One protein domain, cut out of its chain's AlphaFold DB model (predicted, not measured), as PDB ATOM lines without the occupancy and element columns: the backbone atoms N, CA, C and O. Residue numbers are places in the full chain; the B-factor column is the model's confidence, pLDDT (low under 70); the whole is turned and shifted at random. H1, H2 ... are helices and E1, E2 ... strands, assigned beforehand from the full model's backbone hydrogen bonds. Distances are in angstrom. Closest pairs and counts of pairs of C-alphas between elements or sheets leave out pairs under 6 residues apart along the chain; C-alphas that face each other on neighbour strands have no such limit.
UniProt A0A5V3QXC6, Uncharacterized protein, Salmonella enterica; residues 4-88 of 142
ATOM      1  N   ALA A   4      48.519  40.898  89.691       91.00
ATOM      2  CA  ALA A   4      49.094  41.258  88.393       91.00
ATOM      3  C   ALA A   4      48.211  42.240  87.607       91.00
ATOM      4  O   ALA A   4      48.728  43.214  87.062       91.00
ATOM      5  N   ASP A   5      46.892  42.024  87.604       90.38
ATOM      6  CA  ASP A   5      45.933  42.896  86.918       90.38
ATOM      7  C   ASP A   5      45.868  44.275  87.587       90.38
ATOM      8  O   ASP A   5      45.954  45.292  86.904       90.38
ATOM      9  N   MET A   6      45.809  44.322  88.925       90.81
ATOM     10  CA  MET A   6      45.846  45.585  89.673       90.81
ATOM     11  C   MET A   6      47.104  46.385  89.328       90.81
ATOM     12  O   MET A   6      47.027  47.549  88.940       90.81
ATOM     13  N   LEU A   7      48.276  45.754  89.416       89.75
ATOM     14  CA  LEU A   7      49.534  46.412  89.083       89.75
ATOM     15  C   LEU A   7      49.574  46.850  87.613       89.75
ATOM     16  O   LEU A   7      50.128  47.903  87.314       89.75
ATOM     17  N   ALA A   8      49.003  46.083  86.684       88.50
ATOM     18  CA  ALA A   8      48.947  46.448  85.268       88.50
ATOM     19  C   ALA A   8      48.077  47.684  85.000       88.50
ATOM     20  O   ALA A   8      48.424  48.483  84.126       88.50
ATOM     21  N   THR A   9      46.988  47.842  85.758       86.56
ATOM     22  CA  THR A   9      46.078  48.991  85.680       86.56
ATOM     23  C   THR A   9      46.669  50.248  86.312       86.56
ATOM     24  O   THR A   9      46.544  51.325  85.736       86.56
ATOM     25  N   TYR A  10      47.285  50.125  87.491       86.19
ATOM     26  CA  TYR A  10      47.673  51.286  88.300       86.19
ATOM     27  C   TYR A  10      49.140  51.695  88.165       86.19
ATOM     28  O   TYR A  10      49.466  52.826  88.504       86.19
ATOM     29  N   LEU A  11      50.030  50.817  87.685       84.62
ATOM     30  CA  LEU A  11      51.418  51.191  87.411       84.62
ATOM     31  C   LEU A  11      51.612  51.555  85.944       84.62
ATOM     32  O   LEU A  11      51.285  50.783  85.045       84.62
ATOM     33  N   ASP A  12      52.274  52.681  85.699       81.75
ATOM     34  CA  ASP A  12      52.685  53.075  84.349       81.75
ATOM     35  C   ASP A  12      53.809  52.182  83.801       81.75
ATOM     36  O   ASP A  12      53.869  51.908  82.601       81.75
ATOM     37  N   ALA A  13      54.689  51.698  84.680       84.81
ATOM     38  CA  ALA A  13      55.800  50.817  84.346       84.81
ATOM     39  C   ALA A  13      56.181  49.920  85.531       84.81
ATOM     40  O   ALA A  13      55.985  50.285  86.692       84.81
ATOM     41  N   TRP A  14      56.794  48.770  85.239       85.12
ATOM     42  CA  TRP A  14      57.365  47.913  86.274       85.12
ATOM     43  C   TRP A  14      58.551  48.607  86.973       85.12
ATOM     44  O   TRP A  14      59.488  49.036  86.289       85.12
ATOM     45  N   PRO A  15      58.582  48.693  88.317       85.44
ATOM     46  CA  PRO A  15      59.729  49.240  89.031       85.44
ATOM     47  C   PRO A  15      60.923  48.277  88.937       85.44
ATOM     48  O   PRO A  15      60.987  47.273  89.640       85.44
ATOM     49  N   SER A  16      61.896  48.601  88.082       79.75
ATOM     50  CA  SER A  16      63.017  47.717  87.708       79.75
ATOM     51  C   SER A  16      63.909  47.246  88.861       79.75
ATOM     52  O   SER A  16      64.575  46.225  88.729       79.75
ATOM     53  N   LYS A  17      63.913  47.956  89.994       84.69
ATOM     54  CA  LYS A  17      64.617  47.540  91.218       84.69
ATOM     55  C   LYS A  17      64.014  46.297  91.883       84.69
ATOM     56  O   LYS A  17      64.688  45.663  92.688       84.69
ATOM     57  N   TYR A  18      62.757  45.966  91.584       87.38
ATOM     58  CA  TYR A  18      62.076  44.828  92.185       87.38
ATOM     59  C   TYR A  18      62.047  43.642  91.229       87.38
ATOM     60  O   TYR A  18      61.594  43.750  90.088       87.38
ATOM     61  N   ILE A  19      62.497  42.493  91.722       89.00
ATOM     62  CA  ILE A  19      62.426  41.224  90.995       89.00
ATOM     63  C   ILE A  19      61.015  40.630  91.060       89.00
ATOM     64  O   ILE A  19      60.574  39.965  90.120       89.00
ATOM     65  N   ARG A  20      60.303  40.892  92.162       91.56
ATOM     66  CA  ARG A  20      58.942  40.428  92.435       91.56
ATOM     67  C   ARG A  20      58.174  41.472  93.232       91.56
ATOM     68  O   ARG A  20      58.775  42.230  93.992       91.56
ATOM     69  N   ILE A  21      56.859  41.498  93.062       94.06
ATOM     70  CA  ILE A  21      55.939  42.347  93.820       94.06
ATOM     71  C   ILE A  21      54.776  41.489  94.311       94.06
ATOM     72  O   ILE A  21      54.249  40.682  93.554       94.06
ATOM     73  N   PHE A  22      54.347  41.681  95.553       94.19
ATOM     74  CA  PHE A  22      53.131  41.072  96.092       94.19
ATOM     75  C   PHE A  22      52.341  42.091  96.911       94.19
ATOM     76  O   PHE A  22      52.888  43.096  97.365       94.19
ATOM     77  N   GLN A  23      51.054  41.827  97.118       94.56
ATOM     78  CA  GLN A  23      50.252  42.578  98.081       94.56
ATOM     79  C   GLN A  23      50.250  41.850  99.428       94.56
ATOM     80  O   GLN A  23      49.950  40.656  99.488       94.56
ATOM     81  N   GLY A  24      50.612  42.550 100.500       91.81
ATOM     82  CA  GLY A  24      50.536  42.057 101.869       91.81
ATOM     83  C   GLY A  24      49.096  41.982 102.378       91.81
ATOM     84  O   GLY A  24      48.170  42.541 101.791       91.81
ATOM     85  N   SER A  25      48.899  41.300 103.507       90.62
ATOM     86  CA  SER A  25      47.590  41.197 104.177       90.62
ATOM     87  C   SER A  25      47.087  42.523 104.757       90.62
ATOM     88  O   SER A  25      45.916  42.646 105.105       90.62
ATOM     89  N   ASP A  26      47.967  43.514 104.847       90.56
ATOM     90  CA  ASP A  26      47.701  44.909 105.192       90.56
ATOM     91  C   ASP A  26      47.235  45.750 103.986       90.56
ATOM     92  O   ASP A  26      47.107  46.969 104.097       90.56
ATOM     93  N   SER A  27      46.985  45.108 102.839       88.69
ATOM     94  CA  SER A  27      46.649  45.728 101.551       88.69
ATOM     95  C   SER A  27      47.757  46.608 100.960       88.69
ATOM     96  O   SER A  27      47.526  47.277  99.950       88.69
ATOM     97  N   ILE A  28      48.962  46.592 101.536       91.94
ATOM     98  CA  ILE A  28      50.121  47.340 101.039       91.94
ATOM     99  C   ILE A  28      50.863  46.488 100.010       91.94
ATOM    100  O   ILE A  28      50.999  45.276 100.159       91.94
ATOM    101  N   PHE A  29      51.377  47.117  98.955       93.62
ATOM    102  CA  PHE A  29      52.226  46.436  97.983       93.62
ATOM    103  C   PHE A  29      53.684  46.459  98.428       93.62
ATOM    104  O   PHE A  29      54.219  47.505  98.802       93.62
ATOM    105  N   TYR A  30      54.342  45.310  98.336       94.19
ATOM    106  CA  TYR A  30      55.739  45.110  98.692       94.19
ATOM    107  C   TYR A  30      56.520  44.607  97.484       94.19
ATOM    108  O   TYR A  30      56.049  43.745  96.747       94.19
ATOM    109  N   GLY A  31      57.718  45.149  97.289       93.00
ATOM    110  CA  GLY A  31      58.671  44.710  96.280       93.00
ATOM    111  C   GLY A  31      59.857  44.001  96.921       93.00
ATOM    112  O   GLY A  31      60.371  44.449  97.949       93.00
ATOM    113  N   GLU A  32      60.300  42.912  96.303       90.56
ATOM    114  CA  GLU A  32      61.527  42.202  96.661       90.56
ATOM    115  C   GLU A  32      62.679  42.699  95.783       90.56
ATOM    116  O   GLU A  32      62.578  42.696  94.556       90.56
ATOM    117  N   GLU A  33      63.766  43.138  96.408       87.19
ATOM    118  CA  GLU A  33      65.003  43.607  95.770       87.19
ATOM    119  C   GLU A  33      66.147  42.637  96.100       87.19
ATOM    120  O   GLU A  33      66.283  42.221  97.251       87.19
ATOM    121  N   SER A  34      66.974  42.276  95.115       83.62
ATOM    122  CA  SER A  34      68.127  41.382  95.325       83.62
ATOM    123  C   SER A  34      69.263  42.097  96.057       83.62
ATOM    124  O   SER A  34      69.617  43.222  95.697       83.62
ATOM    125  N   ILE A  35      69.887  41.438  97.038       79.62
ATOM    126  CA  ILE A  35      71.095  41.939  97.708       79.62
ATOM    127  C   ILE A  35      72.323  41.229  97.138       79.62
ATOM    128  O   ILE A  35      72.665  40.117  97.545       79.62
ATOM    129  N   GLY A  36      73.026  41.901  96.227       71.75
ATOM    130  CA  GLY A  36      74.260  41.372  95.642       71.75
ATOM    131  C   GLY A  36      74.040  40.069  94.862       71.75
ATOM    132  O   GLY A  36      72.988  39.873  94.260       71.75
ATOM    133  N   GLU A  37      75.049  39.195  94.869       66.38
ATOM    134  CA  GLU A  37      75.059  37.911  94.140       66.38
ATOM    135  C   GLU A  37      74.466  36.733  94.939       66.38
ATOM    136  O   GLU A  37      74.515  35.588  94.499       66.38
ATOM    137  N   THR A  38      73.921  36.990  96.128       59.34
ATOM    138  CA  THR A  38      73.301  35.967  96.986       59.34
ATOM    139  C   THR A  38      71.782  35.928  96.818       59.34
ATOM    140  O   THR A  38      71.177  36.965  96.578       59.34
ATOM    141  N   ASP A  39      71.150  34.773  97.075       70.25
ATOM    142  CA  ASP A  39      69.679  34.572  97.102       70.25
ATOM    143  C   ASP A  39      68.947  35.346  98.232       70.25
ATOM    144  O   ASP A  39      67.821  35.027  98.615       70.25
ATOM    145  N   LEU A  40      69.587  36.362  98.813       77.44
ATOM    146  CA  LEU A  40      69.007  37.206  99.846       77.44
ATOM    147  C   LEU A  40      68.230  38.349  99.197       77.44
ATOM    148  O   LEU A  40      68.773  39.118  98.403       77.44
ATOM    149  N   VAL A  41      66.967  38.494  99.593       85.06
ATOM    150  CA  VAL A  41      66.083  39.567  99.135       85.06
ATOM    151  C   VAL A  41      65.735  40.515 100.279       85.06
ATOM    152  O   VAL A  41      65.547  40.088 101.420       85.06
ATOM    153  N   ILE A  42      65.634  41.811  99.981       88.31
ATOM    154  CA  ILE A  42      65.018  42.794 100.882       88.31
ATOM    155  C   ILE A  42      63.606  43.048 100.398       88.31
ATOM    156  O   ILE A  42      63.394  43.476  99.266       88.31
ATOM    157  N   THR A  43      62.652  42.870 101.299       92.25
ATOM    158  CA  THR A  43      61.271  43.285 101.087       92.25
ATOM    159  C   THR A  43      61.107  44.747 101.498       92.25
ATOM    160  O   THR A  43      61.429  45.126 102.627       92.25
ATOM    161  N   LYS A  44      60.599  45.586 100.593       92.19
ATOM    162  CA  LYS A  44      60.302  47.003 100.858       92.19
ATOM    163  C   LYS A  44      58.892  47.346 100.408       92.19
ATOM    164  O   LYS A  44      58.474  46.936  99.330       92.19
ATOM    165  N   ALA A  45      58.183  48.145 101.203       91.38
ATOM    166  CA  ALA A  45      56.911  48.713 100.775       91.38
ATOM    167  C   ALA A  45      57.121  49.567  99.515       91.38
ATOM    168  O   ALA A  45      58.102  50.313  99.409       91.38
ATOM    169  N   ILE A  46      56.214  49.446  98.553       88.94
ATOM    170  CA  ILE A  46      56.227  50.231  97.323       88.94
ATOM    171  C   ILE A  46      55.506  51.548  97.602       88.94
ATOM    172  O   ILE A  46      54.301  51.541  97.854       88.94
ATOM    173  N   PRO A  47      56.216  52.687  97.573       77.94
ATOM    174  CA  PRO A  47      55.574  53.978  97.736       77.94
ATOM    175  C   PRO A  47      54.810  54.332  96.457       77.94
ATOM    176  O   PRO A  47      55.346  54.206  95.355       77.94
ATOM    177  N   GLY A  48      53.578  54.810  96.600       73.12
ATOM    178  CA  GLY A  48      52.794  55.308  95.477       73.12
ATOM    179  C   GLY A  48      51.350  55.568  95.871       73.12
ATOM    180  O   GLY A  48      50.651  54.659  96.308       73.12
ATOM    181  N   GLU A  49      50.889  56.803  95.676       71.44
ATOM    182  CA  GLU A  49      49.489  57.173  95.921       71.44
ATOM    183  C   GLU A  49      48.529  56.384  95.017       71.44
ATOM    184  O   GLU A  49      47.434  56.039  95.442       71.44
ATOM    185  N   GLN A  50      48.974  56.013  93.809       77.69
ATOM    186  CA  GLN A  50      48.203  55.218  92.843       77.69
ATOM    187  C   GLN A  50      47.878  53.796  93.329       77.69
ATOM    188  O   GLN A  50      46.888  53.215  92.894       77.69
ATOM    189  N   LEU A  51      48.701  53.229  94.219       83.56
ATOM    190  CA  LEU A  51      48.488  51.898  94.800       83.56
ATOM    191  C   LEU A  51      47.869  51.958  96.204       83.56
ATOM    192  O   LEU A  51      47.533  50.922  96.780       83.56
ATOM    193  N   ALA A  52      47.732  53.157  96.773       82.75
ATOM    194  CA  ALA A  52      47.211  53.338  98.116       82.75
ATOM    195  C   ALA A  52      45.690  53.127  98.153       82.75
ATOM    196  O   ALA A  52      44.952  53.597  97.290       82.75
ATOM    197  N   GLY A  53      45.209  52.434  99.186       81.56
ATOM    198  CA  GLY A  53      43.773  52.224  99.404       81.56
ATOM    199  C   GLY A  53      43.116  51.212  98.461       81.56
ATOM    200  O   GLY A  53      41.893  51.066  98.496       81.56
ATOM    201  N   LEU A  54      43.897  50.494  97.647       85.81
ATOM    202  CA  LEU A  54      43.386  49.376  96.862       85.81
ATOM    203  C   LEU A  54      42.937  48.238  97.786       85.81
ATOM    204  O   LEU A  54      43.579  47.925  98.789       85.81
ATOM    205  N   MET A  55      41.811  47.618  97.436       88.81
ATOM    206  CA  MET A  55      41.308  46.440  98.140       88.81
ATOM    207  C   MET A  55      42.278  45.265  97.984       88.81
ATOM    208  O   MET A  55      43.065  45.212  97.038       88.81
ATOM    209  N   LEU A  56      42.196  44.315  98.912       92.56
ATOM    210  CA  LEU A  56      43.007  43.105  98.879       92.56
ATOM    211  C   LEU A  56      42.713  42.293  97.606       92.56
ATOM    212  O   LEU A  56      41.551  42.070  97.250       92.56
ATOM    213  N   SER A  57      43.765  41.866  96.917       91.50
ATOM    214  CA  SER A  57      43.690  41.017  95.736       91.50
ATOM    215  C   SER A  57      43.290  39.584  96.094       91.50
ATOM    216  O   SER A  57      43.417  39.127  97.230       91.50
ATOM    217  N   GLU A  58      42.796  38.853  95.095       93.00
ATOM    218  CA  GLU A  58      42.388  37.446  95.252       93.00
ATOM    219  C   GLU A  58      43.563  36.517  95.578       93.00
ATOM    220  O   GLU A  58      43.383  35.470  96.194       93.00
ATOM    221  N   ASP A  59      44.759  36.901  95.141       92.69
ATOM    222  CA  ASP A  59      46.012  36.170  95.280       92.69
ATOM    223  C   ASP A  59      47.003  36.908  96.194       92.69
ATOM    224  O   ASP A  59      48.216  36.736  96.058       92.69
ATOM    225  N   ALA A  60      46.506  37.713  97.141       91.00
ATOM    226  CA  ALA A  60      47.344  38.416  98.107       91.00
ATOM    227  C   ALA A  60      48.302  37.457  98.836       91.00
ATOM    228  O   ALA A  60      47.956  36.330  99.192       91.00
ATOM    229  N   GLY A  61      49.539  37.909  99.033       88.25
ATOM    230  CA  GLY A  61      50.661  37.087  99.490       88.25
ATOM    231  C   GLY A  61      51.368  36.297  98.382       88.25
ATOM    232  O   GLY A  61      52.435  35.738  98.634       88.25
ATOM    233  N   THR A  62      50.837  36.272  97.156       91.94
ATOM    234  CA  THR A  62      51.506  35.652  96.003       91.94
ATOM    235  C   THR A  62      52.411  36.661  95.311       91.94
ATOM    236  O   THR A  62      51.993  37.764  94.960       91.94
ATOM    237  N   CYS A  63      53.665  36.272  95.098       90.50
ATOM    238  CA  CYS A  63      54.629  37.079  94.365       90.50
ATOM    239  C   CYS A  63      54.371  37.031  92.864       90.50
ATOM    240  O   CYS A  63      54.317  35.957  92.273       90.50
ATOM    241  N   ILE A  64      54.301  38.215  92.267       92.19
ATOM    242  CA  ILE A  64      54.164  38.449  90.837       92.19
ATOM    243  C   ILE A  64      55.502  38.927  90.282       92.19
ATOM    244  O   ILE A  64      56.189  39.756  90.885       92.19
ATOM    245  N   THR A  65      55.871  38.418  89.118       90.88
ATOM    246  CA  THR A  65      57.063  38.818  88.366       90.88
ATOM    247  C   THR A  65      56.752  39.904  87.333       90.88
ATOM    248  O   THR A  65      55.607  40.101  86.920       90.88
ATOM    249  N   CYS A  66      57.797  40.567  86.828       84.50
ATOM    250  CA  CYS A  66      57.668  41.510  85.712       84.50
ATOM    251  C   CYS A  66      56.996  40.870  84.480       84.50
ATOM    252  O   CYS A  66      56.186  41.510  83.818       84.50
ATOM    253  N   GLN A  67      57.271  39.593  84.192       86.88
ATOM    254  CA  GLN A  67      56.679  38.891  83.046       86.88
ATOM    255  C   GLN A  67      55.163  38.720  83.186       86.88
ATOM    256  O   GLN A  67      54.428  38.961  82.229       86.88
ATOM    257  N   GLU A  68      54.690  38.351  84.376       87.19
ATOM    258  CA  GLU A  68      53.259  38.222  84.668       87.19
ATOM    259  C   GLU A  68      52.548  39.577  84.603       87.19
ATOM    260  O   GLU A  68      51.455  39.672  84.044       87.19
ATOM    261  N   TRP A  69      53.194  40.641  85.088       91.00
ATOM    262  CA  TRP A  69      52.692  42.008  84.946       91.00
ATOM    263  C   TRP A  69      52.603  42.450  83.478       91.00
ATOM    264  O   TRP A  69      51.577  42.993  83.068       91.00
ATOM    265  N   VAL A  70      53.634  42.181  82.664       84.25
ATOM    266  CA  VAL A  70      53.611  42.480  81.221       84.25
ATOM    267  C   VAL A  70      52.474  41.724  80.538       84.25
ATOM    268  O   VAL A  70      51.737  42.319  79.756       84.25
ATOM    269  N   ALA A  71      52.293  40.439  80.849       87.25
ATOM    270  CA  ALA A  71      51.216  39.635  80.279       87.25
ATOM    271  C   ALA A  71      49.827  40.185  80.653       87.25
ATOM    272  O   ALA A  71      48.970  40.326  79.779       87.25
ATOM    273  N   ALA A  72      49.624  40.557  81.921       88.38
ATOM    274  CA  ALA A  72      48.386  41.178  82.390       88.38
ATOM    275  C   ALA A  72      48.127  42.524  81.694       88.38
ATOM    276  O   ALA A  72      47.025  42.773  81.204       88.38
ATOM    277  N   ARG A  73      49.161  43.362  81.554       84.50
ATOM    278  CA  ARG A  73      49.073  44.662  80.874       84.50
ATOM    279  C   ARG A  73      48.741  44.525  79.394       84.50
ATOM    280  O   ARG A  73      47.863  45.233  78.912       84.50
ATOM    281  N   MET A  74      49.386  43.598  78.689       83.25
ATOM    282  CA  MET A  74      49.084  43.303  77.285       83.25
ATOM    283  C   MET A  74      47.643  42.806  77.123       83.25
ATOM    284  O   MET A  74      46.912  43.318  76.280       83.25
ATOM    285  N   SER A  75      47.193  41.881  77.980       84.69
ATOM    286  CA  SER A  75      45.810  41.384  77.941       84.69
ATOM    287  C   SER A  75      44.782  42.487  78.217       84.69
ATOM    288  O   SER A  75      43.712  42.507  77.610       84.69
ATOM    289  N   ALA A  76      45.091  43.418  79.119       81.81
ATOM    290  CA  ALA A  76      44.207  44.532  79.435       81.81
ATOM    291  C   ALA A  76      44.192  45.603  78.321       81.81
ATOM    292  O   ALA A  76      43.142  46.182  78.043       81.81
ATOM    293  N   MET A  77      45.314  45.805  77.615       79.44
ATOM    294  CA  MET A  77      45.373  46.626  76.395       79.44
ATOM    295  C   MET A  77      44.536  46.029  75.256       79.44
ATOM    296  O   MET A  77      43.800  46.761  74.598       79.44
ATOM    297  N   GLU A  78      44.579  44.707  75.053       80.25
ATOM    298  CA  GLU A  78      43.748  44.012  74.052       80.25
ATOM    299  C   GLU A  78      42.243  44.167  74.319       80.25
ATOM    300  O   GLU A  78      41.447  44.225  73.381       80.25
ATOM    301  N   LYS A  79      41.847  44.260  75.595       78.56
ATOM    302  CA  LYS A  79      40.451  44.461  76.020       78.56
ATOM    303  C   LYS A  79      40.006  45.928  75.993       78.56
ATOM    304  O   LYS A  79      38.812  46.190  76.108       78.56
ATOM    305  N   GLY A  80      40.936  46.870  75.808       70.19
ATOM    306  CA  GLY A  80      40.667  48.311  75.850       70.19
ATOM    307  C   GLY A  80      40.475  48.876  77.263       70.19
ATOM    308  O   GLY A  80      39.985  49.994  77.403       70.19
ATOM    309  N   ASP A  81      40.859  48.121  78.297       65.19
ATOM    310  CA  ASP A  81      40.646  48.467  79.710       65.19
ATOM    311  C   ASP A  81      41.762  49.358  80.288       65.19
ATOM    312  O   ASP A  81      41.603  49.952  81.354       65.19
ATOM    313  N   VAL A  82      42.901  49.466  79.595       62.59
ATOM    314  CA  VAL A  82      44.037  50.313  79.990       62.59
ATOM    315  C   VAL A  82      44.220  51.405  78.939       62.59
ATOM    316  O   VAL A  82      44.244  51.088  77.745       62.59
ATOM    317  N   PRO A  83      44.375  52.684  79.338       56.75
ATOM    318  CA  PRO A  83      44.796  53.732  78.420       56.75
ATOM    319  C   PRO A  83      46.049  53.279  77.669       56.75
ATOM    320  O   PRO A  83      46.972  52.730  78.266       56.75
ATOM    321  N   ASP A  84      46.104  53.486  76.360       53.03
ATOM    322  CA  ASP A  84      47.278  53.131  75.567       53.03
ATOM    323  C   ASP A  84      48.460  54.072  75.894       53.03
ATOM    324  O   ASP A  84      48.725  55.058  75.204       53.03
ATOM    325  N   ILE A  85      49.173  53.774  76.986       51.78
ATOM    326  CA  ILE A  85      50.375  54.495  77.434       51.78
ATOM    327  C   ILE A  85      51.580  54.105  76.550       51.78
ATOM    328  O   ILE A  85      52.611  54.773  76.590       51.78
ATOM    329  N   SER A  86      51.471  53.090  75.672       49.19
ATOM    330  CA  SER A  86      52.526  52.816  74.675       49.19
ATOM    331  C   SER A  86      52.703  54.005  73.721       49.19
ATOM    332  O   SER A  86      53.814  54.314  73.288       49.19
ATOM    333  N   ARG A  87      51.618  54.761  73.506       44.00
ATOM    334  CA  ARG A  87      51.599  56.019  72.755       44.00
ATOM    335  C   ARG A  87      51.995  57.248  73.585       44.00
ATOM    336  O   ARG A  87      52.215  58.314  73.020       44.00
ATOM    337  N   ALA A  88      52.128  57.094  74.904       42.28
ATOM    338  CA  ALA A  88      52.607  58.109  75.839       42.28
ATOM    339  C   ALA A  88      54.119  57.998  76.126       42.28
ATOM    340  O   ALA A  88      54.606  58.573  77.097       42.28
TER     341      ALA A  88
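Overview. This is residues 4 to 88 of the 142 residues of an uncharacterized protein of Salmonella enterica (UniProt A0A5V3QXC6). A small sheet of three strands, E1, E2 and E3, lies toward one end of the model, and two helices, H1 and H2, cross steeply toward the other, where they pack on each other and only graze the sheet. The long stretch of residues 46 to 65, with no named element, loops from E3 back to E1, where residues 64 to 65 pair with it, and short H3 follows H2 as a low-confidence tail. The printed part has 85 residues with three named helices and three named strands, in the order H1 E1 E2 E3 H2 H3; under half of the residues are in these elements, and the class is mixed, helices and strands. The antiparallel sheet has the order E1 - E2 - E3, and the whole is compact, with a radius of gyration of the C-alphas of 13.2 A and spans of 40 by 28 by 21 A.

Along the chain. H1, residues 4 to 10, begins at C-alpha 4 (49.094, 41.258, 88.393) and is 10.1 A long. E1 is residues 20 to 23, E2 residues 29 to 34, 16.9 A, and E3 residues 41 to 45, 13.1 A. H2, residues 66 to 79, is 20.0 A long and begins at C-alpha 66 (57.668, 41.510, 85.712). H3, residues 85 to 88, ends at C-alpha 88 (52.607, 58.109, 75.839).

Arrangement. E1, E2 and E3 form a meander, each strand the antiparallel neighbour of the one before. In the hairpin E1 and E2, at 157 degrees, N 30 and O 22 are within hydrogen-bond range at 2.8 A. In the hairpin E2 and E3, at 152 degrees, N 31 and O 44 are within range at 2.8 A. Residues 64 to 65 pair antiparallel with residues 20 to 21 of E1. H1 only grazes the sheet, with its residues 4 to 7, and H2 only grazes it with its residues 66 to 69. H1 and H2 touch, with the C-alphas of Ala 8 and Arg 73 closest at 4.7 A; they run the same way at a steep tilt of 67 degrees. H3 is apart from H1, H2 and the three strands. Every O i to N i+4 pair is within hydrogen-bond range in H1 and H2, while H3 is too short for such a pair.

Size, cuts and confidence. The C-alphas farthest apart, those of Thr 38 and Gly 80, are 40.8 A apart. The printed part has no cut. The link from E3 to H2 is long, with 20 residues. The mean pLDDT of the printed part is 82.7; residues 37 to 38 and 81 to 88 are under 70.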